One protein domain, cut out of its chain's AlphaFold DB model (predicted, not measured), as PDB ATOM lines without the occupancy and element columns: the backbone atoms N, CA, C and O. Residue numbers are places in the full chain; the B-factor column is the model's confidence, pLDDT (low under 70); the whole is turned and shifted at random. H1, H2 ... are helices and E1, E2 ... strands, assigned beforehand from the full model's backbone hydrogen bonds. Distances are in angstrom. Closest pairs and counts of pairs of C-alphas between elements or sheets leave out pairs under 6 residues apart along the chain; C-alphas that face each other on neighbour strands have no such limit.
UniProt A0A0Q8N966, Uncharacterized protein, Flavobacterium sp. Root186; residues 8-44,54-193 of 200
ATOM      1  N   TYR A   8     -34.848 -13.783 497.113       92.69
ATOM      2  CA  TYR A   8     -34.336 -14.863 496.284       92.69
ATOM      3  C   TYR A   8     -32.973 -14.432 495.769       92.69
ATOM      4  O   TYR A   8     -32.867 -13.497 494.977       92.69
ATOM      5  N   LEU A   9     -31.920 -15.054 496.291       93.94
ATOM      6  CA  LEU A   9     -30.553 -14.654 495.997       93.94
ATOM      7  C   LEU A   9     -29.946 -15.524 494.910       93.94
ATOM      8  O   LEU A   9     -29.940 -16.748 495.023       93.94
ATOM      9  N   PHE A  10     -29.347 -14.865 493.931       95.88
ATOM     10  CA  PHE A  10     -28.567 -15.480 492.868       95.88
ATOM     11  C   PHE A  10     -27.140 -14.945 492.938       95.88
ATOM     12  O   PHE A  10     -26.942 -13.744 493.144       95.88
ATOM     13  N   SER A  11     -26.134 -15.808 492.799       96.38
ATOM     14  CA  SER A  11     -24.745 -15.341 492.773       96.38
ATOM     15  C   SER A  11     -24.435 -14.657 491.439       96.38
ATOM     16  O   SER A  11     -24.978 -15.032 490.395       96.38
ATOM     17  N   THR A  12     -23.547 -13.659 491.448       96.38
ATOM     18  CA  THR A  12     -23.062 -13.067 490.189       96.38
ATOM     19  C   THR A  12     -22.341 -14.095 489.334       96.38
ATOM     20  O   THR A  12     -22.503 -14.064 488.126       96.38
ATOM     21  N   GLN A  13     -21.628 -15.053 489.936       95.75
ATOM     22  CA  GLN A  13     -20.953 -16.127 489.208       95.75
ATOM     23  C   GLN A  13     -21.931 -17.005 488.412       95.75
ATOM     24  O   GLN A  13     -21.659 -17.335 487.257       95.75
ATOM     25  N   ASP A  14     -23.060 -17.383 489.014       96.12
ATOM     26  CA  ASP A  14     -24.084 -18.188 488.344       96.12
ATOM     27  C   ASP A  14     -24.728 -17.399 487.209       96.12
ATOM     28  O   ASP A  14     -24.863 -17.918 486.100       96.12
ATOM     29  N   PHE A  15     -25.027 -16.118 487.443       96.12
ATOM     30  CA  PHE A  15     -25.512 -15.250 486.380       96.12
ATOM     31  C   PHE A  15     -24.477 -15.032 485.281       96.12
ATOM     32  O   PHE A  15     -24.842 -15.117 484.121       96.12
ATOM     33  N   SER A  16     -23.193 -14.847 485.586       95.31
ATOM     34  CA  SER A  16     -22.155 -14.688 484.564       95.31
ATOM     35  C   SER A  16     -22.051 -15.923 483.667       95.31
ATOM     36  O   SER A  16     -21.924 -15.781 482.452       95.31
ATOM     37  N   LYS A  17     -22.143 -17.134 484.237       94.69
ATOM     38  CA  LYS A  17     -22.187 -18.385 483.459       94.69
ATOM     39  C   LYS A  17     -23.441 -18.445 482.592       94.69
ATOM     40  O   LYS A  17     -23.357 -18.736 481.402       94.69
ATOM     41  N   LEU A  18     -24.589 -18.125 483.188       94.25
ATOM     42  CA  LEU A  18     -25.884 -18.107 482.524       94.25
ATOM     43  C   LEU A  18     -25.887 -17.143 481.330       94.25
ATOM     44  O   LEU A  18     -26.166 -17.562 480.212       94.25
ATOM     45  N   THR A  19     -25.485 -15.888 481.538       93.12
ATOM     46  CA  THR A  19     -25.499 -14.825 480.523       93.12
ATOM     47  C   THR A  19     -24.434 -14.974 479.442       93.12
ATOM     48  O   THR A  19     -24.543 -14.333 478.404       93.12
ATOM     49  N   SER A  20     -23.412 -15.804 479.669       92.62
ATOM     50  CA  SER A  20     -22.366 -16.105 478.678       92.62
ATOM     51  C   SER A  20     -22.658 -17.374 477.868       92.62
ATOM     52  O   SER A  20     -21.821 -17.808 477.079       92.62
ATOM     53  N   THR A  21     -23.814 -18.009 478.085       92.88
ATOM     54  CA  THR A  21     -24.196 -19.229 477.365       92.88
ATOM     55  C   THR A  21     -24.552 -18.891 475.910       92.88
ATOM     56  O   THR A  21     -25.342 -17.969 475.695       92.88
ATOM     57  N   PRO A  22     -24.005 -19.615 474.912       92.31
ATOM     58  CA  PRO A  22     -24.396 -19.445 473.514       92.31
ATOM     59  C   PRO A  22     -25.909 -19.582 473.315       92.31
ATOM     60  O   PRO A  22     -26.577 -20.302 474.055       92.31
ATOM     61  N   ASP A  23     -26.441 -18.888 472.311       92.06
ATOM     62  CA  ASP A  23     -27.862 -18.895 471.938       92.06
ATOM     63  C   ASP A  23     -28.838 -18.379 473.009       92.06
ATOM     64  O   ASP A  23     -30.056 -18.480 472.834       92.06
ATOM     65  N   LEU A  24     -28.340 -17.788 474.102       93.81
ATOM     66  CA  LEU A  24     -29.187 -17.121 475.082       93.81
ATOM     67  C   LEU A  24     -29.864 -15.898 474.453       93.81
ATOM     68  O   LEU A  24     -29.202 -14.954 474.026       93.81
ATOM     69  N   HIS A  25     -31.194 -15.886 474.475       92.44
ATOM     70  CA  HIS A  25     -31.999 -14.759 474.017       92.44
ATOM     71  C   HIS A  25     -32.482 -13.898 475.187       92.44
ATOM     72  O   HIS A  25     -32.301 -12.683 475.190       92.44
ATOM     73  N   HIS A  26     -33.116 -14.514 476.187       92.38
ATOM     74  CA  HIS A  26     -33.610 -13.820 477.376       92.38
ATOM     75  C   HIS A  26     -33.588 -14.734 478.602       92.38
ATOM     76  O   HIS A  26     -33.371 -15.945 478.499       92.38
ATOM     77  N   LEU A  27     -33.808 -14.146 479.772       94.12
ATOM     78  CA  LEU A  27     -33.921 -14.854 481.040       94.12
ATOM     79  C   LEU A  27     -35.387 -14.981 481.445       94.12
ATOM     80  O   LEU A  27     -36.204 -14.108 481.155       94.12
ATOM     81  N   ARG A  28     -35.718 -16.064 482.145       94.69
ATOM     82  CA  ARG A  28     -37.023 -16.295 482.761       94.69
ATOM     83  C   ARG A  28     -36.865 -16.534 484.251       94.69
ATOM     84  O   ARG A  28     -36.115 -17.415 484.650       94.69
ATOM     85  N   PHE A  29     -37.616 -15.809 485.063       95.00
ATOM     86  CA  PHE A  29     -37.710 -16.033 486.501       95.00
ATOM     87  C   PHE A  29     -38.920 -16.909 486.771       95.00
ATOM     88  O   PHE A  29     -40.051 -16.433 486.781       95.00
ATOM     89  N   VAL A  30     -38.672 -18.211 486.892       94.75
ATOM     90  CA  VAL A  30     -39.686 -19.263 486.938       94.75
ATOM     91  C   VAL A  30     -40.246 -19.381 488.349       94.75
ATOM     92  O   VAL A  30     -39.509 -19.666 489.291       94.75
ATOM     93  N   LEU A  31     -41.557 -19.185 488.476       92.88
ATOM     94  CA  LEU A  31     -42.295 -19.195 489.730       92.88
ATOM     95  C   LEU A  31     -42.772 -20.613 490.077       92.88
ATOM     96  O   LEU A  31     -43.657 -21.176 489.430       92.88
ATOM     97  N   GLY A  32     -42.229 -21.173 491.151       91.31
ATOM     98  CA  GLY A  32     -42.603 -22.472 491.709       91.31
ATOM     99  C   GLY A  32     -43.155 -22.373 493.132       91.31
ATOM    100  O   GLY A  32     -43.209 -21.298 493.728       91.31
ATOM    101  N   TYR A  33     -43.535 -23.523 493.692       88.50
ATOM    102  CA  TYR A  33     -43.807 -23.671 495.121       88.50
ATOM    103  C   TYR A  33     -43.092 -24.888 495.678       88.50
ATOM    104  O   TYR A  33     -43.047 -25.935 495.040       88.50
ATOM    105  N   GLU A  34     -42.615 -24.766 496.906       86.44
ATOM    106  CA  GLU A  34     -42.117 -25.887 497.691       86.44
ATOM    107  C   GLU A  34     -42.582 -25.693 499.133       86.44
ATOM    108  O   GLU A  34     -42.354 -24.635 499.719       86.44
ATOM    109  N   ASN A  35     -43.272 -26.687 499.699       85.38
ATOM    110  CA  ASN A  35     -43.751 -26.662 501.088       85.38
ATOM    111  C   ASN A  35     -44.550 -25.389 501.450       85.38
ATOM    112  O   ASN A  35     -44.423 -24.830 502.539       85.38
ATOM    113  N   GLY A  36     -45.366 -24.899 500.508       84.50
ATOM    114  CA  GLY A  36     -46.173 -23.687 500.678       84.50
ATOM    115  C   GLY A  36     -45.365 -22.384 500.710       84.50
ATOM    116  O   GLY A  36     -45.856 -21.385 501.238       84.50
ATOM    117  N   ILE A  37     -44.136 -22.394 500.188       88.06
ATOM    118  CA  ILE A  37     -43.259 -21.232 500.021       88.06
ATOM    119  C   ILE A  37     -43.049 -21.007 498.528       88.06
ATOM    120  O   ILE A  37     -42.804 -21.961 497.785       88.06
ATOM    121  N   ILE A  38     -43.127 -19.753 498.083       90.88
ATOM    122  CA  ILE A  38     -42.804 -19.401 496.700       90.88
ATOM    123  C   ILE A  38     -41.323 -19.686 496.452       90.88
ATOM    124  O   ILE A  38     -40.469 -19.279 497.243       90.88
ATOM    125  N   LYS A  39     -41.018 -20.336 495.330       92.62
ATOM    126  CA  LYS A  39     -39.662 -20.525 494.805       92.62
ATOM    127  C   LYS A  39     -39.505 -19.765 493.503       92.62
ATOM    128  O   LYS A  39     -40.448 -19.689 492.722       92.62
ATOM    129  N   ILE A  40     -38.318 -19.216 493.287       94.19
ATOM    130  CA  ILE A  40     -37.978 -18.538 492.041       94.19
ATOM    131  C   ILE A  40     -36.618 -19.037 491.586       94.19
ATOM    132  O   ILE A  40     -35.635 -18.882 492.305       94.19
ATOM    133  N   ASP A  41     -36.569 -19.613 490.395       95.75
ATOM    134  CA  ASP A  41     -35.326 -19.969 489.712       95.75
ATOM    135  C   ASP A  41     -35.146 -19.059 488.500       95.75
ATOM    136  O   ASP A  41     -36.131 -18.561 487.955       95.75
ATOM    137  N   ALA A  42     -33.911 -18.859 488.047       96.25
ATOM    138  CA  ALA A  42     -33.649 -18.162 486.794       96.25
ATOM    139  C   ALA A  42     -33.255 -19.175 485.716       96.25
ATOM    140  O   ALA A  42     -32.360 -19.991 485.916       96.25
ATOM    141  N   ALA A  43     -33.930 -19.128 484.576       96.50
ATOM    142  CA  ALA A  43     -33.699 -19.987 483.427       96.50
ATOM    143  C   ALA A  43     -33.267 -19.144 482.226       96.50
ATOM    144  O   ALA A  43     -33.891 -18.129 481.919       96.50
ATOM    145  N   GLY A  44     -32.213 -19.563 481.539       96.00
ATOM    146  CA  GLY A  44     -31.842 -19.007 480.247       96.00
ATOM    147  C   GLY A  44     -32.656 -19.683 479.162       96.00
ATOM    148  O   GLY A  44     -32.826 -20.905 479.182       96.00
ATOM    149  N   ARG A  54     -30.429 -23.448 483.819       95.75
ATOM    150  CA  ARG A  54     -31.155 -22.955 484.991       95.75
ATOM    151  C   ARG A  54     -30.228 -22.791 486.185       95.75
ATOM    152  O   ARG A  54     -29.316 -23.592 486.378       95.75
ATOM    153  N   ILE A  55     -30.492 -21.767 486.985       96.06
ATOM    154  CA  ILE A  55     -29.834 -21.507 488.262       96.06
ATOM    155  C   ILE A  55     -30.898 -21.365 489.351       96.06
ATOM    156  O   ILE A  55     -31.919 -20.693 489.175       96.06
ATOM    157  N   ASN A  56     -30.661 -22.014 490.484       94.88
ATOM    158  CA  ASN A  56     -31.574 -21.990 491.618       94.88
ATOM    159  C   ASN A  56     -31.274 -20.799 492.522       94.88
ATOM    160  O   ASN A  56     -30.111 -20.461 492.754       94.88
ATOM    161  N   SER A  57     -32.315 -20.187 493.084       93.44
ATOM    162  CA  SER A  57     -32.108 -19.165 494.109       93.44
ATOM    163  C   SER A  57     -31.861 -19.768 495.488       93.44
ATOM    164  O   SER A  57     -32.411 -20.805 495.872       93.44
ATOM    165  N   LYS A  58     -31.095 -19.040 496.300       91.81
ATOM    166  CA  LYS A  58     -31.096 -19.217 497.750       91.81
ATOM    167  C   LYS A  58     -32.169 -18.321 498.365       91.81
ATOM    168  O   LYS A  58     -32.058 -17.097 498.314       91.81
ATOM    169  N   VAL A  59     -33.173 -18.926 498.994       88.62
ATOM    170  CA  VAL A  59     -34.228 -18.195 499.715       88.62
ATOM    171  C   VAL A  59     -33.709 -17.741 501.081       88.62
ATOM    172  O   VAL A  59     -33.206 -18.558 501.853       88.62
ATOM    173  N   LEU A  60     -33.861 -16.456 501.404       82.88
ATOM    174  CA  LEU A  60     -33.636 -15.936 502.756       82.88
ATOM    175  C   LEU A  60     -34.957 -15.625 503.466       82.88
ATOM    176  O   LEU A  60     -35.868 -15.010 502.904       82.88
ATOM    177  N   PHE A  61     -35.041 -16.030 504.732       69.31
ATOM    178  CA  PHE A  61     -36.211 -15.838 505.583       69.31
ATOM    179  C   PHE A  61     -36.141 -14.480 506.310       69.31
ATOM    180  O   PHE A  61     -35.104 -14.099 506.838       69.31
ATOM    181  N   ALA A  62     -37.258 -13.746 506.296       54.97
ATOM    182  CA  ALA A  62     -37.359 -12.313 506.588       54.97
ATOM    183  C   ALA A  62     -36.924 -11.801 507.966       54.97
ATOM    184  O   ALA A  62     -36.739 -10.591 508.078       54.97
ATOM    185  N   THR A  63     -36.706 -12.640 508.982       52.97
ATOM    186  CA  THR A  63     -36.269 -12.136 510.298       52.97
ATOM    187  C   THR A  63     -34.945 -11.365 510.234       52.97
ATOM    188  O   THR A  63     -34.684 -10.560 511.114       52.97
ATOM    189  N   SER A  64     -34.147 -11.533 509.171       51.81
ATOM    190  CA  SER A  64     -32.915 -10.773 508.913       51.81
ATOM    191  C   SER A  64     -32.999  -9.744 507.769       51.81
ATOM    192  O   SER A  64     -31.972  -9.166 507.411       51.81
ATOM    193  N   ASN A  65     -34.158  -9.573 507.116       54.38
ATOM    194  CA  ASN A  65     -34.283  -8.779 505.879       54.38
ATOM    195  C   ASN A  65     -35.163  -7.527 505.998       54.38
ATOM    196  O   ASN A  65     -35.082  -6.693 505.100       54.38
ATOM    197  N   GLN A  66     -35.983  -7.369 507.045       58.72
ATOM    198  CA  GLN A  66     -36.796  -6.152 507.205       58.72
ATOM    199  C   GLN A  66     -35.923  -4.890 507.246       58.72
ATOM    200  O   GLN A  66     -36.196  -3.945 506.508       58.72
ATOM    201  N   ASP A  67     -34.804  -4.933 507.971       61.50
ATOM    202  CA  ASP A  67     -33.846  -3.821 508.038       61.50
ATOM    203  C   ASP A  67     -33.253  -3.478 506.661       61.50
ATOM    204  O   ASP A  67     -33.064  -2.316 506.318       61.50
ATOM    205  N   LYS A  68     -33.034  -4.493 505.817       67.38
ATOM    206  CA  LYS A  68     -32.433  -4.333 504.482       67.38
ATOM    207  C   LYS A  68     -33.425  -3.865 503.424       67.38
ATOM    208  O   LYS A  68     -33.017  -3.333 502.398       67.38
ATOM    209  N   LEU A  69     -34.722  -4.081 503.645       72.44
ATOM    210  CA  LEU A  69     -35.775  -3.523 502.800       72.44
ATOM    211  C   LEU A  69     -35.966  -2.033 503.075       72.44
ATOM    212  O   LEU A  69     -36.181  -1.280 502.130       72.44
ATOM    213  N   ILE A  70     -35.841  -1.599 504.334       77.50
ATOM    214  CA  ILE A  70     -35.912  -0.176 504.706       77.50
ATOM    215  C   ILE A  70     -34.836   0.633 503.971       77.50
ATOM    216  O   ILE A  70     -35.117   1.744 503.526       77.50
ATOM    217  N   ASP A  71     -33.655   0.052 503.736       83.94
ATOM    218  CA  ASP A  71     -32.591   0.701 502.964       83.94
ATOM    219  C   ASP A  71     -33.035   1.138 501.555       83.94
ATOM    220  O   ASP A  71     -32.525   2.140 501.059       83.94
ATOM    221  N   LEU A  72     -33.999   0.456 500.908       85.44
ATOM    222  CA  LEU A  72     -34.534   0.897 499.606       85.44
ATOM    223  C   LEU A  72     -35.215   2.267 499.688       85.44
ATOM    224  O   LEU A  72     -35.178   3.022 498.721       85.44
ATOM    225  N   ASN A  73     -35.822   2.601 500.828       87.31
ATOM    226  CA  ASN A  73     -36.471   3.893 501.035       87.31
ATOM    227  C   ASN A  73     -35.465   5.023 501.324       87.31
ATOM    228  O   ASN A  73     -35.803   6.198 501.205       87.31
ATOM    229  N   GLU A  74     -34.228   4.671 501.675       88.12
ATOM    230  CA  GLU A  74     -33.161   5.608 502.042       88.12
ATOM    231  C   GLU A  74     -32.164   5.881 500.911       88.12
ATOM    232  O   GLU A  74     -31.242   6.685 501.083       88.12
ATOM    233  N   VAL A  75     -32.321   5.215 499.763       90.69
ATOM    234  CA  VAL A  75     -31.416   5.334 498.616       90.69
ATOM    235  C   VAL A  75     -32.104   5.894 497.375       90.69
ATOM    236  O   VAL A  75     -33.319   5.835 497.209       90.69
ATOM    237  N   THR A  76     -31.298   6.427 496.464       92.44
ATOM    238  CA  THR A  76     -31.737   6.979 495.181       92.44
ATOM    239  C   THR A  76     -30.933   6.381 494.038       92.44
ATOM    240  O   THR A  76     -29.771   6.019 494.204       92.44
ATOM    241  N   VAL A  77     -31.522   6.319 492.850       89.69
ATOM    242  CA  VAL A  77     -30.777   5.982 491.634       89.69
ATOM    243  C   VAL A  77     -30.176   7.253 491.045       89.69
ATOM    244  O   VAL A  77     -30.836   8.288 490.989       89.69
ATOM    245  N   ASP A  78     -28.936   7.169 490.569       83.56
ATOM    246  CA  ASP A  78     -28.340   8.244 489.778       83.56
ATOM    247  C   ASP A  78     -28.975   8.298 488.380       83.56
ATOM    248  O   ASP A  78     -28.662   7.485 487.500       83.56
ATOM    249  N   LEU A  79     -29.877   9.259 488.181       81.31
ATOM    250  CA  LEU A  79     -30.556   9.508 486.907       81.31
ATOM    251  C   LEU A  79     -29.670  10.239 485.884       81.31
ATOM    252  O   LEU A  79     -30.003  10.250 484.703       81.31
ATOM    253  N   SER A  80     -28.534  10.813 486.297       79.94
ATOM    254  CA  SER A  80     -27.597  11.479 485.379       79.94
ATOM    255  C   SER A  80     -26.787  10.479 484.545       79.94
ATOM    256  O   SER A  80     -26.271  10.803 483.471       79.94
ATOM    257  N   ARG A  81     -26.701   9.226 485.010       82.06
ATOM    258  CA  ARG A  81     -25.976   8.159 484.328       82.06
ATOM    259  C   ARG A  81     -26.708   7.730 483.059       82.06
ATOM    260  O   ARG A  81     -27.835   7.240 483.106       82.06
ATOM    261  N   LYS A  82     -26.018   7.837 481.921       85.69
ATOM    262  CA  LYS A  82     -26.510   7.316 480.641       85.69
ATOM    263  C   LYS A  82     -26.719   5.802 480.733       85.69
ATOM    264  O   LYS A  82     -25.826   5.065 481.153       85.69
ATOM    265  N   ARG A  83     -27.903   5.364 480.316       91.12
ATOM    266  CA  ARG A  83     -28.352   3.971 480.240       91.12
ATOM    267  C   ARG A  83     -28.961   3.732 478.862       91.12
ATOM    268  O   ARG A  83     -29.371   4.681 478.195       91.12
ATOM    269  N   THR A  84     -28.984   2.480 478.431       94.44
ATOM    270  CA  THR A  84     -29.652   2.087 477.187       94.44
ATOM    271  C   THR A  84     -31.172   2.185 477.337       94.44
ATOM    272  O   THR A  84     -31.694   2.309 478.448       94.44
ATOM    273  N   ALA A  85     -31.896   2.122 476.219       93.56
ATOM    274  CA  ALA A  85     -33.357   2.119 476.234       93.56
ATOM    275  C   ALA A  85     -33.919   0.927 477.029       93.56
ATOM    276  O   ALA A  85     -34.851   1.109 477.808       93.56
ATOM    277  N   VAL A  86     -33.300  -0.253 476.898       92.62
ATOM    278  CA  VAL A  86     -33.668  -1.462 477.653       92.62
ATOM    279  C   VAL A  86     -33.521  -1.221 479.153       92.62
ATOM    280  O   VAL A  86     -34.463  -1.434 479.906       92.62
ATOM    281  N   LEU A  87     -32.377  -0.700 479.603       92.81
ATOM    282  CA  LEU A  87     -32.164  -0.433 481.027       92.81
ATOM    283  C   LEU A  87     -33.094   0.650 481.580       92.81
ATOM    284  O   LEU A  87     -33.519   0.541 482.723       92.81
ATOM    285  N   ASN A  88     -33.414   1.682 480.794       91.81
ATOM    286  CA  ASN A  88     -34.357   2.722 481.214       91.81
ATOM    287  C   ASN A  88     -35.796   2.205 481.311       91.81
ATOM    288  O   ASN A  88     -36.509   2.630 482.214       91.81
ATOM    289  N   LYS A  89     -36.210   1.289 480.421       91.44
ATOM    290  CA  LYS A  89     -37.548   0.671 480.442       91.44
ATOM    291  C   LYS A  89     -37.837  -0.015 481.780       91.44
ATOM    292  O   LYS A  89     -38.952   0.090 482.268       91.44
ATOM    293  N   HIS A  90     -36.835  -0.677 482.353       92.06
ATOM    294  CA  HIS A  90     -36.964  -1.436 483.604       92.06
ATOM    295  C   HIS A  90     -36.488  -0.669 484.837       92.06
ATOM    296  O   HIS A  90     -36.398  -1.233 485.924       92.06
ATOM    297  N   LEU A  91     -36.067   0.592 484.699       92.62
ATOM    298  CA  LEU A  91     -35.483   1.322 485.818       92.62
ATOM    299  C   LEU A  91     -36.573   1.744 486.801       92.62
ATOM    300  O   LEU A  91     -37.382   2.627 486.519       92.62
ATOM    301  N   LEU A  92     -36.529   1.179 488.002       91.50
ATOM    302  CA  LEU A  92     -37.462   1.486 489.070       91.50
ATOM    303  C   LEU A  92     -36.833   2.455 490.075       91.50
ATOM    304  O   LEU A  92     -35.672   2.322 490.475       91.50
ATOM    305  N   SER A  93     -37.616   3.427 490.548       91.88
ATOM    306  CA  SER A  93     -37.174   4.241 491.682       91.88
ATOM    307  C   SER A  93     -37.094   3.359 492.946       91.88
ATOM    308  O   SER A  93     -38.020   2.577 493.189       91.88
ATOM    309  N   PRO A  94     -36.053   3.476 493.794       93.06
ATOM    310  CA  PRO A  94     -35.949   2.661 495.008       93.06
ATOM    311  C   PRO A  94     -37.148   2.819 495.953       93.06
ATOM    312  O   PRO A  94     -37.610   1.845 496.542       93.06
ATOM    313  N   LYS A  95     -37.731   4.022 496.019       91.69
ATOM    314  CA  LYS A  95     -38.954   4.292 496.785       91.69
ATOM    315  C   LYS A  95     -40.175   3.560 496.220       91.69
ATOM    316  O   LYS A  95     -40.972   3.017 496.988       91.69
ATOM    317  N   THR A  96     -40.326   3.518 494.896       92.06
ATOM    318  CA  THR A  96     -41.390   2.736 494.242       92.06
ATOM    319  C   THR A  96     -41.195   1.248 494.516       92.06
ATOM    320  O   THR A  96     -42.148   0.572 494.892       92.06
ATOM    321  N   ALA A  97     -39.956   0.757 494.425       92.75
ATOM    322  CA  ALA A  97     -39.604  -0.621 494.751       92.75
ATOM    323  C   ALA A  97     -39.980  -0.983 496.194       92.75
ATOM    324  O   ALA A  97     -40.673  -1.970 496.431       92.75
ATOM    325  N   PHE A  98     -39.587  -0.145 497.155       92.69
ATOM    326  CA  PHE A  98     -39.942  -0.316 498.561       92.69
ATOM    327  C   PHE A  98     -41.461  -0.363 498.767       92.69
ATOM    328  O   PHE A  98     -41.970  -1.282 499.407       92.69
ATOM    329  N   THR A  99     -42.187   0.590 498.176       93.06
ATOM    330  CA  THR A  99     -43.654   0.669 498.269       93.06
ATOM    331  C   THR A  99     -44.313  -0.598 497.722       93.06
ATOM    332  O   THR A  99     -45.166  -1.183 498.386       93.06
ATOM    333  N   GLY A 100     -43.872  -1.076 496.554       93.25
ATOM    334  CA  GLY A 100     -44.379  -2.306 495.947       93.25
ATOM    335  C   GLY A 100     -44.107  -3.550 496.795       93.25
ATOM    336  O   GLY A 100     -44.987  -4.399 496.940       93.25
ATOM    337  N   ILE A 101     -42.923  -3.655 497.408       92.25
ATOM    338  CA  ILE A 101     -42.577  -4.767 498.311       92.25
ATOM    339  C   ILE A 101     -43.430  -4.728 499.584       92.25
ATOM    340  O   ILE A 101     -43.912  -5.771 500.028       92.25
ATOM    341  N   LYS A 102     -43.658  -3.545 500.167       91.69
ATOM    342  CA  LYS A 102     -44.533  -3.382 501.337       91.69
ATOM    343  C   LYS A 102     -45.979  -3.755 501.023       91.69
ATOM    344  O   LYS A 102     -46.582  -4.505 501.784       91.69
ATOM    345  N   ALA A 103     -46.501  -3.321 499.878       92.38
ATOM    346  CA  ALA A 103     -47.841  -3.698 499.436       92.38
ATOM    347  C   ALA A 103     -47.967  -5.220 499.229       92.38
ATOM    348  O   ALA A 103     -48.979  -5.824 499.586       92.38
ATOM    349  N   TRP A 104     -46.917  -5.868 498.716       92.50
ATOM    350  CA  TRP A 104     -46.858  -7.325 498.625       92.50
ATOM    351  C   TRP A 104     -46.825  -8.010 499.999       92.50
ATOM    352  O   TRP A 104     -47.539  -8.990 500.204       92.50
ATOM    353  N   GLU A 105     -46.059  -7.486 500.962       91.00
ATOM    354  CA  GLU A 105     -46.052  -7.974 502.351       91.00
ATOM    355  C   GLU A 105     -47.452  -7.921 502.979       91.00
ATOM    356  O   GLU A 105     -47.910  -8.889 503.586       91.00
ATOM    357  N   GLU A 106     -48.156  -6.807 502.790       91.06
ATOM    358  CA  GLU A 106     -49.520  -6.618 503.281       91.06
ATOM    359  C   GLU A 106     -50.532  -7.540 502.594       91.06
ATOM    360  O   GLU A 106     -51.470  -8.007 503.238       91.06
ATOM    361  N   LYS A 107     -50.352  -7.823 501.299       91.44
ATOM    362  CA  LYS A 107     -51.195  -8.773 500.560       91.44
ATOM    363  C   LYS A 107     -50.958 -10.206 501.045       91.44
ATOM    364  O   LYS A 107     -51.916 -10.933 501.305       91.44
ATOM    365  N   LEU A 108     -49.697 -10.591 501.254       90.56
ATOM    366  CA  LEU A 108     -49.312 -11.910 501.768       90.56
ATOM    367  C   LEU A 108     -49.805 -12.184 503.193       90.56
ATOM    368  O   LEU A 108     -50.089 -13.333 503.521       90.56
ATOM    369  N   SER A 109     -49.902 -11.167 504.051       89.69
ATOM    370  CA  SER A 109     -50.376 -11.366 505.429       89.69
ATOM    371  C   SER A 109     -51.878 -11.656 505.519       89.69
ATOM    372  O   SER A 109     -52.339 -12.171 506.535       89.69
ATOM    373  N   LYS A 110     -52.635 -11.351 504.457       90.44
ATOM    374  CA  LYS A 110     -54.097 -11.503 504.393       90.44
ATOM    375  C   LYS A 110     -54.548 -12.720 503.586       90.44
ATOM    376  O   LYS A 110     -55.673 -13.175 503.771       90.44
ATOM    377  N   VAL A 111     -53.703 -13.227 502.689       88.25
ATOM    378  CA  VAL A 111     -54.067 -14.306 501.763       88.25
ATOM    379  C   VAL A 111     -54.112 -15.678 502.453       88.25
ATOM    380  O   VAL A 111     -53.249 -16.004 503.273       88.25
ATOM    381  N   GLN A 112     -55.105 -16.496 502.095       85.94
ATOM    382  CA  GLN A 112     -55.245 -17.884 502.561       85.94
ATOM    383  C   GLN A 112     -54.763 -18.927 501.546       85.94
ATOM    384  O   GLN A 112     -54.394 -20.029 501.954       85.94
ATOM    385  N   ASP A 113     -54.680 -18.564 500.265       86.38
ATOM    386  CA  ASP A 113     -54.051 -19.358 499.210       86.38
ATOM    387  C   ASP A 113     -53.121 -18.486 498.350       86.38
ATOM    388  O   ASP A 113     -53.545 -17.525 497.715       86.38
ATOM    389  N   LEU A 114     -51.836 -18.847 498.275       86.69
ATOM    390  CA  LEU A 114     -50.861 -18.142 497.437       86.69
ATOM    391  C   LEU A 114     -51.259 -18.094 495.957       86.69
ATOM    392  O   LEU A 114     -50.833 -17.165 495.271       86.69
ATOM    393  N   ASN A 115     -52.068 -19.036 495.466       84.31
ATOM    394  CA  ASN A 115     -52.543 -18.992 494.087       84.31
ATOM    395  C   ASN A 115     -53.391 -17.742 493.805       84.31
ATOM    396  O   ASN A 115     -53.317 -17.231 492.692       84.31
ATOM    397  N   GLU A 116     -54.127 -17.203 494.783       83.50
ATOM    398  CA  GLU A 116     -54.955 -15.992 494.618       83.50
ATOM    399  C   GLU A 116     -54.121 -14.748 494.297       83.50
ATOM    400  O   GLU A 116     -54.603 -13.778 493.716       83.50
ATOM    401  N   VAL A 117     -52.850 -14.756 494.699       85.19
ATOM    402  CA  VAL A 117     -51.966 -13.590 494.598       85.19
ATOM    403  C   VAL A 117     -50.868 -13.771 493.555       85.19
ATOM    404  O   VAL A 117     -50.182 -12.808 493.224       85.19
ATOM    405  N   THR A 118     -50.732 -14.980 493.006       88.19
ATOM    406  CA  THR A 118     -49.825 -15.316 491.900       88.19
ATOM    407  C   THR A 118     -50.566 -15.750 490.634       88.19
ATOM    408  O   THR A 118     -49.964 -16.370 489.753       88.19
ATOM    409  N   SER A 119     -51.868 -15.503 490.564       87.69
ATOM    410  CA  SER A 119     -52.689 -15.787 489.391       87.69
ATOM    411  C   SER A 119     -53.467 -14.542 489.003       87.69
ATOM    412  O   SER A 119     -53.857 -13.756 489.865       87.69
ATOM    413  N   TYR A 120     -53.695 -14.388 487.706       83.06
ATOM    414  CA  TYR A 120     -54.597 -13.396 487.143       83.06
ATOM    415  C   TYR A 120     -55.591 -14.106 486.240       83.06
ATOM    416  O   TYR A 120     -55.198 -15.015 485.518       83.06
ATOM    417  N   ASP A 121     -56.868 -13.745 486.342       79.12
ATOM    418  CA  ASP A 121     -57.942 -14.291 485.497       79.12
ATOM    419  C   ASP A 121     -57.987 -15.833 485.502       79.12
ATOM    420  O   ASP A 121     -58.170 -16.501 484.490       79.12
ATOM    421  N   GLY A 122     -57.739 -16.427 486.677       80.94
ATOM    422  CA  GLY A 122     -57.673 -17.884 486.860       80.94
ATOM    423  C   GLY A 122     -56.405 -18.549 486.305       80.94
ATOM    424  O   GLY A 122     -56.209 -19.751 486.494       80.94
ATOM    425  N   LEU A 123     -55.509 -17.790 485.671       85.31
ATOM    426  CA  LEU A 123     -54.242 -18.267 485.138       85.31
ATOM    427  C   LEU A 123     -53.089 -17.937 486.079       85.31
ATOM    428  O   LEU A 123     -52.753 -16.784 486.352       85.31
ATOM    429  N   ARG A 124     -52.421 -18.986 486.549       88.69
ATOM    430  CA  ARG A 124     -51.225 -18.847 487.373       88.69
ATOM    431  C   ARG A 124     -50.043 -18.338 486.556       88.69
ATOM    432  O   ARG A 124     -49.679 -18.942 485.545       88.69
ATOM    433  N   ILE A 125     -49.351 -17.342 487.098       90.25
ATOM    434  CA  ILE A 125     -48.071 -16.852 486.587       90.25
ATOM    435  C   ILE A 125     -47.021 -17.954 486.737       90.25
ATOM    436  O   ILE A 125     -46.764 -18.470 487.826       90.25
ATOM    437  N   ARG A 126     -46.402 -18.317 485.619       91.06
ATOM    438  CA  ARG A 126     -45.363 -19.345 485.522       91.06
ATOM    439  C   ARG A 126     -43.973 -18.742 485.546       91.06
ATOM    440  O   ARG A 126     -43.072 -19.335 486.128       91.06
ATOM    441  N   HIS A 127     -43.778 -17.598 484.897       91.94
ATOM    442  CA  HIS A 127     -42.496 -16.905 484.901       91.94
ATOM    443  C   HIS A 127     -42.629 -15.424 484.542       91.94
ATOM    444  O   HIS A 127     -43.630 -15.022 483.960       91.94
ATOM    445  N   TYR A 128     -41.579 -14.656 484.828       92.31
ATOM    446  CA  TYR A 128     -41.349 -13.311 484.286       92.31
ATOM    447  C   TYR A 128     -40.190 -13.356 483.300       92.31
ATOM    448  O   TYR A 128     -39.200 -14.034 483.578       92.31
ATOM    449  N   ALA A 129     -40.303 -12.693 482.152       91.38
ATOM    450  CA  ALA A 129     -39.219 -12.605 481.175       91.38
ATOM    451  C   ALA A 129     -38.380 -11.332 481.380       91.38
ATOM    452  O   ALA A 129     -38.883 -10.323 481.863       91.38
ATOM    453  N   LEU A 130     -37.090 -11.385 481.035       91.88
ATOM    454  CA  LEU A 130     -36.199 -10.224 481.079       91.88
ATOM    455  C   LEU A 130     -35.092 -10.313 480.055       91.88
ATOM    456  O   LEU A 130     -34.442 -11.350 479.896       91.88
ATOM    457  N   GLU A 131     -34.818  -9.182 479.434       92.75
ATOM    458  CA  GLU A 131     -33.672  -8.979 478.579       92.75
ATOM    459  C   GLU A 131     -32.381  -9.195 479.380       92.75
ATOM    460  O   GLU A 131     -32.154  -8.605 480.440       92.75
ATOM    461  N   THR A 132     -31.493 -10.032 478.841       92.31
ATOM    462  CA  THR A 132     -30.202 -10.387 479.452       92.31
ATOM    463  C   THR A 132     -29.384  -9.153 479.853       92.31
ATOM    464  O   THR A 132     -28.664  -9.184 480.852       92.31
ATOM    465  N   GLU A 133     -29.533  -8.051 479.113       93.50
ATOM    466  CA  GLU A 133     -28.870  -6.771 479.365       93.50
ATOM    467  C   GLU A 133     -29.124  -6.213 480.775       93.50
ATOM    468  O   GLU A 133     -28.219  -5.655 481.396       93.50
ATOM    469  N   VAL A 134     -30.329  -6.390 481.322       93.75
ATOM    470  CA  VAL A 134     -30.659  -5.880 482.658       93.75
ATOM    471  C   VAL A 134     -29.821  -6.595 483.714       93.75
ATOM    472  O   VAL A 134     -29.165  -5.940 484.526       93.75
ATOM    473  N   ILE A 135     -29.744  -7.928 483.658       94.56
ATOM    474  CA  ILE A 135     -28.928  -8.712 484.594       94.56
ATOM    475  C   ILE A 135     -27.436  -8.443 484.397       94.56
ATOM    476  O   ILE A 135     -26.728  -8.234 485.386       94.56
ATOM    477  N   THR A 136     -26.946  -8.381 483.154       94.75
ATOM    478  CA  THR A 136     -25.528  -8.077 482.904       94.75
ATOM    479  C   THR A 136     -25.150  -6.690 483.421       94.75
ATOM    480  O   THR A 136     -24.064  -6.516 483.977       94.75
ATOM    481  N   SER A 137     -26.062  -5.714 483.346       93.19
ATOM    482  CA  SER A 137     -25.840  -4.375 483.898       93.19
ATOM    483  C   SER A 137     -25.666  -4.364 485.417       93.19
ATOM    484  O   SER A 137     -24.930  -3.510 485.914       93.19
ATOM    485  N   ILE A 138     -26.307  -5.295 486.138       94.31
ATOM    486  CA  ILE A 138     -26.197  -5.438 487.595       94.31
ATOM    487  C   ILE A 138     -24.890  -6.152 487.947       94.31
ATOM    488  O   ILE A 138     -24.105  -5.637 488.743       94.31
ATOM    489  N   ILE A 139     -24.629  -7.323 487.356       95.25
ATOM    490  CA  ILE A 139     -23.505  -8.183 487.770       95.25
ATOM    491  C   ILE A 139     -22.133  -7.637 487.349       95.25
ATOM    492  O   ILE A 139     -21.135  -7.964 487.982       95.25
ATOM    493  N   ASN A 140     -22.070  -6.774 486.330       93.44
ATOM    494  CA  ASN A 140     -20.819  -6.147 485.888       93.44
ATOM    495  C   ASN A 140     -20.395  -4.948 486.760       93.44
ATOM    496  O   ASN A 140     -19.396  -4.289 486.461       93.44
ATOM    497  N   LYS A 141     -21.147  -4.609 487.817       90.56
ATOM    498  CA  LYS A 141     -20.784  -3.520 488.734       90.56
ATOM    499  C   LYS A 141     -19.860  -4.011 489.840       90.56
ATOM    500  O   LYS A 141     -20.085  -5.045 490.464       90.56
ATOM    501  N   ALA A 142     -18.838  -3.211 490.128       90.12
ATOM    502  CA  ALA A 142     -17.855  -3.528 491.154       90.12
ATOM    503  C   ALA A 142     -18.499  -3.674 492.545       90.12
ATOM    504  O   ALA A 142     -19.252  -2.811 493.008       90.12
ATOM    505  N   GLY A 143     -18.152  -4.762 493.234       90.81
ATOM    506  CA  GLY A 143     -18.621  -5.060 494.587       90.81
ATOM    507  C   GLY A 143     -20.049  -5.602 494.672       90.81
ATOM    508  O   GLY A 143     -20.570  -5.711 495.782       90.81
ATOM    509  N   ILE A 144     -20.682  -5.930 493.539       94.12
ATOM    510  CA  ILE A 144     -21.878  -6.774 493.516       94.12
ATOM    511  C   ILE A 144     -21.447  -8.233 493.584       94.12
ATOM    512  O   ILE A 144     -20.734  -8.726 492.717       94.12
ATOM    513  N   GLU A 145     -21.921  -8.932 494.606       95.50
ATOM    514  CA  GLU A 145     -21.658 -10.361 494.814       95.50
ATOM    515  C   GLU A 145     -22.893 -11.206 494.506       95.50
ATOM    516  O   GLU A 145     -22.797 -12.387 494.163       95.50
ATOM    517  N   LYS A 146     -24.082 -10.612 494.659       95.50
ATOM    518  CA  LYS A 146     -25.359 -11.292 494.448       95.50
ATOM    519  C   LYS A 146     -26.376 -10.351 493.829       95.50
ATOM    520  O   LYS A 146     -26.348  -9.147 494.061       95.50
ATOM    521  N   VAL A 147     -27.321 -10.925 493.105       95.19
ATOM    522  CA  VAL A 147     -28.554 -10.253 492.712       95.19
ATOM    523  C   VAL A 147     -29.652 -10.742 493.646       95.19
ATOM    524  O   VAL A 147     -29.884 -11.947 493.770       95.19
ATOM    525  N   GLY A 148     -30.290  -9.808 494.341       93.50
ATOM    526  CA  GLY A 148     -31.484 -10.066 495.128       93.50
ATOM    527  C   GLY A 148     -32.720  -9.824 494.285       93.50
ATOM    528  O   GLY A 148     -32.889  -8.730 493.751       93.50
ATOM    529  N   LEU A 149     -33.583 -10.830 494.197       93.94
ATOM    530  CA  LEU A 149     -34.921 -10.693 493.654       93.94
ATOM    531  C   LEU A 149     -35.935 -10.671 494.797       93.94
ATOM    532  O   LEU A 149     -35.906 -11.512 495.699       93.94
ATOM    533  N   PHE A 150     -36.846  -9.712 494.725       92.25
ATOM    534  CA  PHE A 150     -37.997  -9.562 495.602       92.25
ATOM    535  C   PHE A 150     -39.269  -9.618 494.763       92.25
ATOM    536  O   PHE A 150     -39.266  -9.224 493.599       92.25
ATOM    537  N   LEU A 151     -40.357 -10.096 495.358       92.25
ATOM    538  CA  LEU A 151     -41.688  -9.910 494.795       92.25
ATOM    539  C   LEU A 151     -42.293  -8.629 495.366       92.25
ATOM    540  O   LEU A 151     -42.123  -8.335 496.553       92.25
ATOM    541  N   GLY A 152     -42.979  -7.884 494.512       91.94
ATOM    542  CA  GLY A 152     -43.682  -6.654 494.844       91.94
ATOM    543  C   GLY A 152     -44.984  -6.541 494.060       91.94
ATOM    544  O   GLY A 152     -45.300  -7.403 493.240       91.94
ATOM    545  N   LEU A 153     -45.732  -5.470 494.303       91.38
ATOM    546  CA  LEU A 153     -46.847  -5.051 493.458       91.38
ATOM    547  C   LEU A 153     -46.458  -3.805 492.650       91.38
ATOM    548  O   LEU A 153     -45.817  -2.899 493.186       91.38
ATOM    549  N   ASN A 154     -46.834  -3.765 491.374       88.94
ATOM    550  CA  ASN A 154     -46.692  -2.592 490.512       88.94
ATOM    551  C   ASN A 154     -47.825  -1.571 490.766       88.94
ATOM    552  O   ASN A 154     -48.685  -1.776 491.626       88.94
ATOM    553  N   SER A 155     -47.847  -0.470 490.008       85.50
ATOM    554  CA  SER A 155     -48.870   0.585 490.132       85.50
ATOM    555  C   SER A 155     -50.299   0.127 489.821       85.50
ATOM    556  O   SER A 155     -51.243   0.788 490.236       85.50
ATOM    557  N   GLU A 156     -50.463  -1.000 489.130       85.25
ATOM    558  CA  GLU A 156     -51.760  -1.626 488.836       85.25
ATOM    559  C   GLU A 156     -52.175  -2.647 489.911       85.25
ATOM    560  O   GLU A 156     -53.178  -3.340 489.767       85.25
ATOM    561  N   GLY A 157     -51.389  -2.808 490.984       85.69
ATOM    562  CA  GLY A 157     -51.635  -3.824 492.012       85.69
ATOM    563  C   GLY A 157     -51.325  -5.257 491.560       85.69
ATOM    564  O   GLY A 157     -51.688  -6.217 492.254       85.69
ATOM    565  N   LYS A 158     -50.639  -5.414 490.421       86.00
ATOM    566  CA  LYS A 158     -50.200  -6.704 489.883       86.00
ATOM    567  C   LYS A 158     -48.808  -7.065 490.388       86.00
ATOM    568  O   LYS A 158     -47.966  -6.201 490.610       86.00
ATOM    569  N   MET A 159     -48.570  -8.354 490.580       89.94
ATOM    570  CA  MET A 159     -47.323  -8.915 491.049       89.94
ATOM    571  C   MET A 159     -46.255  -8.637 490.002       89.94
ATOM    572  O   MET A 159     -46.461  -8.812 488.804       89.94
ATOM    573  N   THR A 160     -45.116  -8.183 490.489       90.88
ATOM    574  CA  THR A 160     -43.921  -7.941 489.700       90.88
ATOM    575  C   THR A 160     -42.710  -8.406 490.494       90.88
ATOM    576  O   THR A 160     -42.773  -8.638 491.707       90.88
ATOM    577  N   THR A 161     -41.596  -8.564 489.802       92.25
ATOM    578  CA  THR A 161     -40.301  -8.851 490.401       92.25
ATOM    579  C   THR A 161     -39.471  -7.574 490.467       92.25
ATOM    580  O   THR A 161     -39.556  -6.709 489.605       92.25
ATOM    581  N   ILE A 162     -38.665  -7.452 491.515       93.50
ATOM    582  CA  ILE A 162     -37.791  -6.310 491.784       93.50
ATOM    583  C   ILE A 162     -36.381  -6.848 492.007       93.50
ATOM    584  O   ILE A 162     -36.165  -7.684 492.885       93.50
ATOM    585  N   LEU A 163     -35.424  -6.364 491.224       94.38
ATOM    586  CA  LEU A 163     -34.013  -6.730 491.254       94.38
ATOM    587  C   LEU A 163     -33.175  -5.643 491.891       94.38
ATOM    588  O   LEU A 163     -33.254  -4.466 491.530       94.38
ATOM    589  N   VAL A 164     -32.281  -6.077 492.770       92.56
ATOM    590  CA  VAL A 164     -31.314  -5.209 493.425       92.56
ATOM    591  C   VAL A 164     -29.953  -5.891 493.450       92.56
ATOM    592  O   VAL A 164     -29.837  -7.078 493.757       92.56
ATOM    593  N   GLY A 165     -28.903  -5.133 493.147       94.12
ATOM    594  CA  GLY A 165     -27.530  -5.584 493.333       94.12
ATOM    595  C   GLY A 165     -27.122  -5.554 494.811       94.12
ATOM    596  O   GLY A 165     -27.293  -4.537 495.488       94.12
ATOM    597  N   LEU A 166     -26.566  -6.657 495.311       93.12
ATOM    598  CA  LEU A 166     -26.203  -6.840 496.715       93.12
ATOM    599  C   LEU A 166     -24.708  -7.118 496.905       93.12
ATOM    600  O   LEU A 166     -24.069  -7.781 496.086       93.12
ATOM    601  N   ASP A 167     -24.173  -6.667 498.037       92.19
ATOM    602  CA  ASP A 167     -22.803  -6.943 498.468       92.19
ATOM    603  C   ASP A 167     -22.633  -8.350 499.094       92.19
ATOM    604  O   ASP A 167     -23.558  -9.175 499.169       92.19
ATOM    605  N   LYS A 168     -21.423  -8.646 499.591       90.75
ATOM    606  CA  LYS A 168     -21.103  -9.922 500.255       90.75
ATOM    607  C   LYS A 168     -21.994 -10.203 501.473       90.75
ATOM    608  O   LYS A 168     -22.352 -11.363 501.696       90.75
ATOM    609  N   GLY A 169     -22.373  -9.159 502.211       89.12
ATOM    610  CA  GLY A 169     -23.253  -9.188 503.381       89.12
ATOM    611  C   GLY A 169     -24.749  -9.193 503.047       89.12
ATOM    612  O   GLY A 169     -25.577  -9.170 503.958       89.12
ATOM    613  N   ASN A 170     -25.114  -9.274 501.764       88.69
ATOM    614  CA  ASN A 170     -26.482  -9.169 501.253       88.69
ATOM    615  C   ASN A 170     -27.128  -7.796 501.498       88.69
ATOM    616  O   ASN A 170     -28.352  -7.724 501.559       88.69
ATOM    617  N   ASN A 171     -26.343  -6.734 501.687       89.00
ATOM    618  CA  ASN A 171     -26.867  -5.370 501.766       89.00
ATOM    619  C   ASN A 171     -26.955  -4.770 500.366       89.00
ATOM    620  O   ASN A 171     -26.212  -5.168 499.466       89.00
ATOM    621  N   ILE A 172     -27.838  -3.791 500.189       89.94
ATOM    622  CA  ILE A 172     -27.973  -3.069 498.924       89.94
ATOM    623  C   ILE A 172     -26.663  -2.354 498.618       89.94
ATOM    624  O   ILE A 172     -26.178  -1.540 499.412       89.94
ATOM    625  N   LYS A 173     -26.077  -2.645 497.456       91.12
ATOM    626  CA  LYS A 173     -24.798  -2.048 497.092       91.12
ATOM    627  C   LYS A 173     -24.983  -0.595 496.672       91.12
ATOM    628  O   LYS A 173     -25.470  -0.284 495.586       91.12
ATOM    629  N   LYS A 174     -24.488   0.292 497.525       90.00
ATOM    630  CA  LYS A 174     -24.304   1.720 497.247       90.00
ATOM    631  C   LYS A 174     -23.038   1.943 496.414       90.00
ATOM    632  O   LYS A 174     -22.103   1.137 496.484       90.00
ATOM    633  N   VAL A 175     -22.959   3.043 495.662       85.44
ATOM    634  CA  VAL A 175     -21.754   3.386 494.865       85.44
ATOM    635  C   VAL A 175     -20.513   3.555 495.750       85.44
ATOM    636  O   VAL A 175     -19.416   3.163 495.364       85.44
ATOM    637  N   SER A 176     -20.691   4.059 496.973       83.56
ATOM    638  CA  SER A 176     -19.667   4.123 498.022       83.56
ATOM    639  C   SER A 176     -20.296   3.892 499.400       83.56
ATOM    640  O   SER A 176     -21.518   3.927 499.534       83.56
ATOM    641  N   ALA A 177     -19.478   3.661 500.431       79.62
ATOM    642  CA  ALA A 177     -19.961   3.362 501.785       79.62
ATOM    643  C   ALA A 177     -20.813   4.491 502.405       79.62
ATOM    644  O   ALA A 177     -21.727   4.213 503.175       79.62
ATOM    645  N   THR A 178     -20.533   5.749 502.054       84.00
ATOM    646  CA  THR A 178     -21.244   6.936 502.561       84.00
ATOM    647  C   THR A 178     -22.326   7.448 501.612       84.00
ATOM    648  O   THR A 178     -23.095   8.335 501.978       84.00
ATOM    649  N   SER A 179     -22.401   6.916 500.391       87.00
ATOM    650  CA  SER A 179     -23.364   7.369 499.394       87.00
ATOM    651  C   SER A 179     -24.752   6.788 499.649       87.00
ATOM    652  O   SER A 179     -24.898   5.610 499.968       87.00
ATOM    653  N   LYS A 180     -25.790   7.599 499.433       89.56
ATOM    654  CA  LYS A 180     -27.180   7.127 499.321       89.56
ATOM    655  C   LYS A 180     -27.546   6.732 497.887       89.56
ATOM    656  O   LYS A 180     -28.695   6.430 497.604       89.56
ATOM    657  N   ILE A 181     -26.587   6.741 496.967       88.44
ATOM    658  CA  ILE A 181     -26.827   6.425 495.564       88.44
ATOM    659  C   ILE A 181     -26.585   4.933 495.323       88.44
ATOM    660  O   ILE A 181     -25.589   4.364 495.779       88.44
ATOM    661  N   VAL A 182     -27.488   4.309 494.572       89.75
ATOM    662  CA  VAL A 182     -27.352   2.954 494.026       89.75
ATOM    663  C   VAL A 182     -27.322   3.011 492.500       89.75
ATOM    664  O   VAL A 182     -27.841   3.945 491.886       89.75
ATOM    665  N   ASP A 183     -26.710   2.009 491.875       83.56
ATOM    666  CA  ASP A 183     -26.533   1.991 490.417       83.56
ATOM    667  C   ASP A 183     -27.851   1.792 489.656       83.56
ATOM    668  O   ASP A 183     -28.052   2.378 488.588       83.56
ATOM    669  N   GLY A 184     -28.753   0.989 490.213       85.44
ATOM    670  CA  GLY A 184     -30.062   0.716 489.644       85.44
ATOM    671  C   GLY A 184     -30.852  -0.236 490.530       85.44
ATOM    672  O   GLY A 184     -30.287  -1.148 491.138       85.44
ATOM    673  N   VAL A 185     -32.153   0.000 490.589       88.88
ATOM    674  CA  VAL A 185     -33.150  -0.986 490.996       88.88
ATOM    675  C   VAL A 185     -33.967  -1.236 489.747       88.88
ATOM    676  O   VAL A 185     -34.361  -0.275 489.088       88.88
ATOM    677  N   TYR A 186     -34.148  -2.498 489.387       90.38
ATOM    678  CA  TYR A 186     -34.845  -2.842 488.157       90.38
ATOM    679  C   TYR A 186     -36.099  -3.618 488.489       90.38
ATOM    680  O   TYR A 186     -36.063  -4.481 489.365       90.38
ATOM    681  N   ASP A 187     -37.203  -3.303 487.838       85.44
ATOM    682  CA  ASP A 187     -38.341  -4.200 487.833       85.44
ATOM    683  C   ASP A 187     -38.264  -5.142 486.637       85.44
ATOM    684  O   ASP A 187     -37.290  -5.179 485.883       85.44
ATOM    685  N   PHE A 188     -39.281  -5.975 486.532       76.94
ATOM    686  CA  PHE A 188     -39.503  -6.783 485.358       76.94
ATOM    687  C   PHE A 188     -40.860  -6.469 484.781       76.94
ATOM    688  O   PHE A 188     -41.812  -6.161 485.503       76.94
ATOM    689  N   THR A 189     -40.961  -6.686 483.479       63.53
ATOM    690  CA  THR A 189     -42.215  -6.601 482.754       63.53
ATOM    691  C   THR A 189     -42.517  -7.938 482.079       63.53
ATOM    692  O   THR A 189     -41.612  -8.666 481.686       63.53
ATOM    693  N   GLU A 190     -43.814  -8.253 481.999       70.00
ATOM    694  CA  GLU A 190     -44.419  -9.423 481.335       70.00
ATOM    695  C   GLU A 190     -44.415 -10.736 482.149       70.00
ATOM    696  O   GLU A 190     -43.572 -11.621 481.947       70.00
ATOM    697  N   PRO A 191     -45.390 -10.913 483.069       81.38
ATOM    698  CA  PRO A 191     -45.743 -12.248 483.542       81.38
ATOM    699  C   PRO A 191     -46.229 -13.117 482.373       81.38
ATOM    700  O   PRO A 191     -46.874 -12.635 481.447       81.38
ATOM    701  N   SER A 192     -45.939 -14.414 482.435       78.56
ATOM    702  CA  SER A 192     -46.406 -15.425 481.483       78.56
ATOM    703  C   SER A 192     -47.124 -16.566 482.221       78.56
ATOM    704  O   SER A 192     -46.573 -17.047 483.217       78.56
ATOM    705  N   PRO A 193     -48.291 -17.060 481.756       71.62
ATOM    706  CA  PRO A 193     -49.058 -16.526 480.631       71.62
ATOM    707  C   PRO A 193     -49.410 -15.050 480.869       71.62
ATOM    708  O   PRO A 193     -49.478 -14.635 482.032       71.62
TER     709      PRO A 193
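What this domain is: This is residues 8 to 44 and 54 to 193 of the 200 residues of an uncharacterized protein of Flavobacterium sp. Root186 (UniProt A0A0Q8N966). Two sheets form a crossed sandwich, partly face to face, with the long helix H4 over the other face of the larger sheet and short helices H1 and H5 side by side at one end. H2 packs on residues 94 to 98 of H4, and H3 packs on H5. The printed part has 177 residues, with five named helices and nine named strands in the order E1 H1 E2 E3 E4 E5 H2 H3 H4 E6 H5 E7 E8 E9; the class is mixed. The antiparallel sheets run E5 E1 E7 E8 E9 and E4 E3 E2 E6. The whole is compact, with a radius of gyration of the C-alphas of 15.5 A and spans of 42 by 39 by 28 A.

How they stand to each other: E1, residues 8 to 11, stands in a strongly twisted sheet between E5, residues 58 to 60, and E7, residues 146 to 153; E8, residues 159 to 166, and E9, residues 185 to 187, follow. Within hydrogen-bond range are N 9 and O 58, 2.9 A, N 8 and O 149, 2.9 A, N 150 and O 162, 2.8 A, and N 163 and O 186, 2.7 A. E7, E8 and E9 are a meander, each strand the antiparallel neighbour of the one before. In the other sheet E2, residues 26 to 34, and E3, residues 37 to 44, form a hairpin, with N 32 and O 39 at 2.8 A. Its edge strands are E4, residues 54 to 56, with N 55 and O 42 at 2.8 A, and E6, residues 127 to 131, with N 29 and O 128 at 2.8 A. The sheets' facing parts are 9.4 A centre to centre, the strands at 61 degrees. H1, residues 12 to 19, touches H5, residues 132 to 139, at Thr 12 and Ile 139, closest C-alphas 5.5 A. H2, residues 66 to 74, touches H4, residues 94 to 110, at Asn 73 and Lys 95, closest C-alphas 4.9 A. H3, residues 85 to 89, touches H5, closest C-alphas Leu 87 and Val 134, 5.9 A. H4, height 7.5 A, and H5, height 8.3 A, are on opposite faces of the larger sheet. Every O i to N i+4 pair is within hydrogen-bond range in H1, H3 and H5, 12 of 13 in H4, and 1 of 5 in H2, beside 5 of 6 O i to N i+3 pairs.

Where its parts are: E1 begins at C-alpha 8, (-34.336, -14.863, 496.284). E2 is 25.1 A long, E3 22.9 A, H4 24.9 A, E7 22.4 A and E8 22.0 A. E9 ends at C-alpha 187, (-38.341, -4.200, 487.833).

The domain as a whole: The C-alphas of Gly 122 and Thr 178, the two farthest apart, are 46.8 A apart. Residues 45 to 53 are not printed; C-alphas 44 and 54 are 6.2 A apart. The links H4 to E6 and E8 to E9 are long. The pLDDT is under 70 at residues 61 to 68 and 189.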